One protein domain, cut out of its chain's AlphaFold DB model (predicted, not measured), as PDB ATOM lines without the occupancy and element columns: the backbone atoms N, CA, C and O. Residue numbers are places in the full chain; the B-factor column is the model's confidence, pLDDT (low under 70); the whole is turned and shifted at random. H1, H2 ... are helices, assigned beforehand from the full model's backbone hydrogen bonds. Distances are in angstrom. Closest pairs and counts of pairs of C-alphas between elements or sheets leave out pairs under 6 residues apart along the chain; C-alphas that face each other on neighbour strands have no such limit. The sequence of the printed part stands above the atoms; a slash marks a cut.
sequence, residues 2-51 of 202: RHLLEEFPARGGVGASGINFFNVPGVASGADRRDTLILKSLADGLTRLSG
ATOM      1  N   ARG A   2      89.113  76.210 159.545       86.00
ATOM      2  CA  ARG A   2      87.669  75.936 159.365       86.00
ATOM      3  C   ARG A   2      86.938  76.977 158.500       86.00
ATOM      4  O   ARG A   2      86.436  76.631 157.444       86.00
ATOM      5  N   HIS A   3      87.022  78.253 158.874       88.75
ATOM      6  CA  HIS A   3      86.395  79.343 158.119       88.75
ATOM      7  C   HIS A   3      86.838  79.428 156.641       88.75
ATOM      8  O   HIS A   3      86.024  79.702 155.771       88.75
ATOM      9  N   LEU A   4      88.111  79.143 156.326       91.12
ATOM     10  CA  LEU A   4      88.617  79.158 154.942       91.12
ATOM     11  C   LEU A   4      88.058  78.007 154.094       91.12
ATOM     12  O   LEU A   4      88.021  78.120 152.872       91.12
ATOM     13  N   LEU A   5      87.674  76.902 154.735       92.62
ATOM     14  CA  LEU A   5      87.028  75.766 154.082       92.62
ATOM     15  C   LEU A   5      85.524  76.014 153.912       92.62
ATOM     16  O   LEU A   5      84.990  75.731 152.846       92.62
ATOM     17  N   GLU A   6      84.865  76.582 154.925       93.94
ATOM     18  CA  GLU A   6      83.436  76.929 154.887       93.94
ATOM     19  C   GLU A   6      83.135  77.995 153.821       93.94
ATOM     20  O   GLU A   6      82.223  77.828 153.017       93.94
ATOM     21  N   GLU A   7      83.957  79.044 153.740       94.25
ATOM     22  CA  GLU A   7      83.817  80.130 152.757       94.25
ATOM     23  C   GLU A   7      84.449  79.812 151.396       94.25
ATOM     24  O   GLU A   7      84.478  80.655 150.494       94.25
ATOM     25  N   PHE A   8      84.999  78.609 151.220       94.88
ATOM     26  CA  PHE A   8      85.703  78.242 149.996       94.88
ATOM     27  C   PHE A   8      84.862  78.437 148.718       94.88
ATOM     28  O   PHE A   8      85.417  78.973 147.757       94.88
ATOM     29  N   PRO A   9      83.556  78.091 148.672       94.44
ATOM     30  CA  PRO A   9      82.732  78.319 147.482       94.44
ATOM     31  C   PRO A   9      82.654  79.793 147.065       94.44
ATOM     32  O   PRO A   9      82.609  80.089 145.876       94.44
ATOM     33  N   ALA A  10      82.668  80.712 148.035       93.06
ATOM     34  CA  ALA A  10      82.566  82.147 147.785       93.06
ATOM     35  C   ALA A  10      83.931  82.807 147.537       93.06
ATOM     36  O   ALA A  10      84.029  83.773 146.784       93.06
ATOM     37  N   ARG A  11      84.993  82.312 148.184       92.00
ATOM     38  CA  ARG A  11      86.289  83.011 148.262       92.00
ATOM     39  C   ARG A  11      87.455  82.276 147.613       92.00
ATOM     40  O   ARG A  11      88.558  82.818 147.560       92.00
ATOM     41  N   GLY A  12      87.264  81.032 147.178       91.00
ATOM     42  CA  GLY A  12      88.282  80.237 146.485       91.00
ATOM     43  C   GLY A  12      89.595  80.058 147.259       91.00
ATOM     44  O   GLY A  12      90.644  79.896 146.640       91.00
ATOM     45  N   GLY A  13      89.560  80.130 148.597       88.38
ATOM     46  CA  GLY A  13      90.753  80.035 149.447       88.38
ATOM     47  C   GLY A  13      91.412  81.349 149.852       88.38
ATOM     48  O   GLY A  13      92.395  81.330 150.596       88.38
ATOM     49  N   VAL A  14      90.890  82.482 149.387       91.62
ATOM     50  CA  VAL A  14      91.428  83.806 149.703       91.62
ATOM     51  C   VAL A  14      90.773  84.346 150.970       91.62
ATOM     52  O   VAL A  14      89.562  84.574 151.021       91.62
ATOM     53  N   GLY A  15      91.569  84.562 152.015       89.75
ATOM     54  CA  GLY A  15      91.072  85.104 153.278       89.75
ATOM     55  C   GLY A  15      90.630  86.566 153.168       89.75
ATOM     56  O   GLY A  15      90.855  87.235 152.160       89.75
ATOM     57  N   ALA A  16      90.034  87.092 154.242       89.44
ATOM     58  CA  ALA A  16      89.667  88.511 154.356       89.44
ATOM     59  C   ALA A  16      90.844  89.466 154.105       89.44
ATOM     60  O   ALA A  16      90.648  90.552 153.577       89.44
ATOM     61  N   SER A  17      92.065  89.025 154.413       90.88
ATOM     62  CA  SER A  17      93.307  89.760 154.173       90.88
ATOM     63  C   SER A  17      93.770  89.791 152.710       90.88
ATOM     64  O   SER A  17      94.803  90.389 152.429       90.88
ATOM     65  N   GLY A  18      93.087  89.108 151.786       91.19
ATOM     66  CA  GLY A  18      93.537  88.956 150.395       91.19
ATOM     67  C   GLY A  18      94.623  87.891 150.194       91.19
ATOM     68  O   GLY A  18      95.008  87.611 149.062       91.19
ATOM     69  N   ILE A  19      95.097  87.249 151.267       92.00
ATOM     70  CA  ILE A  19      96.068  86.150 151.185       92.00
ATOM     71  C   ILE A  19      95.365  84.889 150.679       92.00
ATOM     72  O   ILE A  19      94.352  84.473 151.242       92.00
ATOM     73  N   ASN A  20      95.931  84.250 149.654       90.69
ATOM     74  CA  ASN A  20      95.514  82.917 149.228       90.69
ATOM     75  C   ASN A  20      96.153  81.848 150.128       90.69
ATOM     76  O   ASN A  20      97.365  81.638 150.088       90.69
ATOM     77  N   PHE A  21      95.328  81.160 150.915       92.19
ATOM     78  CA  PHE A  21      95.768  80.111 151.837       92.19
ATOM     79  C   PHE A  21      95.887  78.734 151.178       92.19
ATOM     80  O   PHE A  21      96.537  77.854 151.737       92.19
ATOM     81  N   PHE A  22      95.304  78.552 149.989       93.88
ATOM     82  CA  PHE A  22      95.457  77.342 149.187       93.88
ATOM     83  C   PHE A  22      96.317  77.631 147.956       93.88
ATOM     84  O   PHE A  22      95.858  77.554 146.815       93.88
ATOM     85  N   ASN A  23      97.567  78.039 148.190       91.94
ATOM     86  CA  ASN A  23      98.520  78.330 147.125       91.94
ATOM     87  C   ASN A  23      99.405  77.109 146.841       91.94
ATOM     88  O   ASN A  23     100.241  76.739 147.662       91.94
ATOM     89  N   VAL A  24      99.226  76.508 145.666       94.81
ATOM     90  CA  VAL A  24     100.045  75.404 145.156       94.81
ATOM     91  C   VAL A  24     100.519  75.805 143.757       94.81
ATOM     92  O   VAL A  24      99.689  75.898 142.846       94.81
ATOM     93  N   PRO A  25     101.820  76.102 143.578       93.56
ATOM     94  CA  PRO A  25     102.371  76.483 142.281       93.56
ATOM     95  C   PRO A  25     102.094  75.429 141.204       93.56
ATOM     96  O   PRO A  25     102.168  74.231 141.465       93.56
ATOM     97  N   GLY A  26     101.776  75.876 139.987       93.94
ATOM     98  CA  GLY A  26     101.519  74.989 138.846       93.94
ATOM     99  C   GLY A  26     100.129  74.342 138.810       93.94
ATOM    100  O   GLY A  26      99.822  73.648 137.846       93.94
ATOM    101  N   VAL A  27      99.264  74.593 139.800       94.75
ATOM    102  CA  VAL A  27      97.897  74.048 139.851       94.75
ATOM    103  C   VAL A  27      96.872  75.165 139.630       94.75
ATOM    104  O   VAL A  27      96.731  76.076 140.451       94.75
ATOM    105  N   ALA A  28      96.148  75.103 138.508       90.62
ATOM    106  CA  ALA A  28      95.238  76.166 138.072       90.62
ATOM    107  C   ALA A  28      93.913  76.204 138.859       90.62
ATOM    108  O   ALA A  28      93.483  77.274 139.299       90.62
ATOM    109  N   SER A  29      93.288  75.045 139.074       93.62
ATOM    110  CA  SER A  29      92.016  74.916 139.797       93.62
ATOM    111  C   SER A  29      92.193  75.229 141.283       93.62
ATOM    112  O   SER A  29      93.046  74.657 141.956       93.62
ATOM    113  N   GLY A  30      91.367  76.131 141.825       91.31
ATOM    114  CA  GLY A  30      91.380  76.426 143.259       91.31
ATOM    115  C   GLY A  30      91.025  75.211 144.115       91.31
ATOM    116  O   GLY A  30      91.627  75.022 145.172       91.31
ATOM    117  N   ALA A  31      90.073  74.390 143.661       94.44
ATOM    118  CA  ALA A  31      89.660  73.177 144.366       94.44
ATOM    119  C   ALA A  31      90.817  72.172 144.441       94.44
ATOM    120  O   ALA A  31      91.129  71.684 145.524       94.44
ATOM    121  N   ASP A  32      91.540  71.979 143.336       96.06
ATOM    122  CA  ASP A  32      92.682  71.065 143.276       96.06
ATOM    123  C   ASP A  32      93.805  71.530 144.210       96.06
ATOM    124  O   ASP A  32      94.431  70.712 144.883       96.06
ATOM    125  N   ARG A  33      94.043  72.848 144.319       95.19
ATOM    126  CA  ARG A  33      95.006  73.398 145.292       95.19
ATOM    127  C   ARG A  33      94.601  73.103 146.734       95.19
ATOM    128  O   ARG A  33      95.446  72.698 147.533       95.19
ATOM    129  N   ARG A  34      93.323  73.309 147.072       94.62
ATOM    130  CA  ARG A  34      92.771  73.008 148.402       94.62
ATOM    131  C   ARG A  34      92.958  71.533 148.731       94.62
ATOM    132  O   ARG A  34      93.507  71.214 149.783       94.62
ATOM    133  N   ASP A  35      92.549  70.656 147.824       95.50
ATOM    134  CA  ASP A  35      92.567  69.211 148.043       95.50
ATOM    135  C   ASP A  35      94.003  68.681 148.113       95.50
ATOM    136  O   ASP A  35      94.324  67.903 149.008       95.50
ATOM    137  N   THR A  36      94.905  69.200 147.272       95.69
ATOM    138  CA  THR A  36      96.346  68.905 147.349       95.69
ATOM    139  C   THR A  36      96.910  69.240 148.729       95.69
ATOM    140  O   THR A  36      97.617  68.428 149.326       95.69
ATOM    141  N   LEU A  37      96.589  70.417 149.273       94.50
ATOM    142  CA  LEU A  37      97.083  70.832 150.588       94.50
ATOM    143  C   LEU A  37      96.455  70.043 151.737       94.50
ATOM    144  O   LEU A  37      97.155  69.746 152.704       94.50
ATOM    145  N   ILE A  38      95.176  69.671 151.640       94.44
ATOM    146  CA  ILE A  38      94.525  68.790 152.620       94.44
ATOM    147  C   ILE A  38      95.207  67.418 152.623       94.44
ATOM    148  O   ILE A  38      95.603  66.943 153.686       94.44
ATOM    149  N   LEU A  39      95.409  66.814 151.449       96.62
ATOM    150  CA  LEU A  39      96.064  65.510 151.322       96.62
ATOM    151  C   LEU A  39      97.517  65.552 151.800       96.62
ATOM    152  O   LEU A  39      97.942  64.661 152.535       96.62
ATOM    153  N   LYS A  40      98.268  66.606 151.460       96.50
ATOM    154  CA  LYS A  40      99.629  66.808 151.969       96.50
ATOM    155  C   LYS A  40      99.645  66.958 153.489       96.50
ATOM    156  O   LYS A  40     100.461  66.321 154.142       96.50
ATOM    157  N   SER A  41      98.723  67.742 154.051       94.44
ATOM    158  CA  SER A  41      98.612  67.933 155.505       94.44
ATOM    159  C   SER A  41      98.281  66.626 156.222       94.44
ATOM    160  O   SER A  41      98.835  66.354 157.284       94.44
ATOM    161  N   LEU A  42      97.413  65.795 155.635       96.00
ATOM    162  CA  LEU A  42      97.107  64.465 156.155       96.00
ATOM    163  C   LEU A  42      98.336  63.549 156.100       96.00
ATOM    164  O   LEU A  42      98.669  62.928 157.104       96.00
ATOM    165  N   ALA A  43      99.032  63.495 154.961       97.62
ATOM    166  CA  ALA A  43     100.239  62.686 154.800       97.62
ATOM    167  C   ALA A  43     101.350  63.106 155.777       97.62
ATOM    168  O   ALA A  43     101.977  62.253 156.407       97.62
ATOM    169  N   ASP A  44     101.549  64.411 155.964       97.06
ATOM    170  CA  ASP A  44     102.507  64.960 156.926       97.06
ATOM    171  C   ASP A  44     102.096  64.646 158.363       97.06
ATOM    172  O   ASP A  44     102.934  64.260 159.176       97.06
ATOM    173  N   GLY A  45     100.802  64.765 158.669       95.56
ATOM    174  CA  GLY A  45     100.239  64.415 159.968       95.56
ATOM    175  C   GLY A  45     100.465  62.945 160.312       95.56
ATOM    176  O   GLY A  45     101.009  62.648 161.369       95.56
ATOM    177  N   LEU A  46     100.127  62.027 159.404       97.12
ATOM    178  CA  LEU A  46     100.352  60.589 159.585       97.12
ATOM    179  C   LEU A  46     101.843  60.260 159.722       97.12
ATOM    180  O   LEU A  46     102.231  59.541 160.642       97.12
ATOM    181  N   THR A  47     102.689  60.851 158.872       97.62
ATOM    182  CA  THR A  47     104.150  60.720 158.981       97.62
ATOM    183  C   THR A  47     104.621  61.133 160.373       97.62
ATOM    184  O   THR A  47     105.362  60.402 161.029       97.62
ATOM    185  N   ARG A  48     104.132  62.274 160.870       96.56
ATOM    186  CA  ARG A  48     104.492  62.800 162.185       96.56
ATOM    187  C   ARG A  48     104.008  61.909 163.328       96.56
ATOM    188  O   ARG A  48     104.786  61.660 164.244       96.56
ATOM    189  N   LEU A  49     102.767  61.419 163.272       97.31
ATOM    190  CA  LEU A  49     102.181  60.532 164.287       97.31
ATOM    191  C   LEU A  49     102.930  59.195 164.397       97.31
ATOM    192  O   LEU A  49     103.053  58.657 165.493       97.31
ATOM    193  N   SER A  50     103.489  58.693 163.293       97.88
ATOM    194  CA  SER A  50     104.384  57.523 163.300       97.88
ATOM    195  C   SER A  50     105.841  57.849 163.688       97.88
ATOM    196  O   SER A  50     106.675  56.958 163.843       97.88
ATOM    197  N   GLY A  51     106.178  59.129 163.865       97.81
ATOM    198  CA  GLY A  51     107.534  59.615 164.122       97.81
ATOM    199  C   GLY A  51     107.942  59.650 165.598       97.81
ATOM    200  O   GLY A  51     107.144  59.435 166.510       97.81
TER     201      GLY A  51
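What this domain is: This is residues 2 to 51 of the 202 residues of an uncharacterized protein of Verrucomicrobia bacterium (UniProt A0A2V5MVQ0). A straight arm, residues 39 to 51, of which 39 to 49 belong to the long helix H3, sticks out from a small body made of two short helices, H1 and H2, the winding stretch of residues 12 to 29 and residues 30 to 38 of H3. The printed part has 50 residues with three named helices, in the order H1, H2, H3, and no named strand; the class is all helix. It is loose, with a radius of gyration of the C-alphas of 12.2 A, and spans 36 by 24 by 16 A.

How they stand to each other: H1, residues 2 to 6, and H2, residues 8 to 11, meet only through their link. H3, residues 30 to 49, and H2 are near each other, with 6 pairs of C-alphas within 10 A but no pair within 8 A. H1 and H3 are apart. In H1 and H3 every O i to N i+4 pair is within hydrogen-bond range; H2 is too short for such a pair.

Where its parts are: H1 begins at C-alpha 2 (87.669, 75.936, 159.365). H2 begins at C-alpha 8 (85.703, 78.242, 149.996). H3, 28.5 A long, ends at C-alpha 49 (102.181, 60.532, 164.287).

The domain as a whole: The C-alphas farthest apart, of Ala 10 and Gly 51, are 37.4 A apart. The link H1 to H2 is tight; H2 to H3 is long. The printed part has no cut, and no printed residue is under 70 in pLDDT.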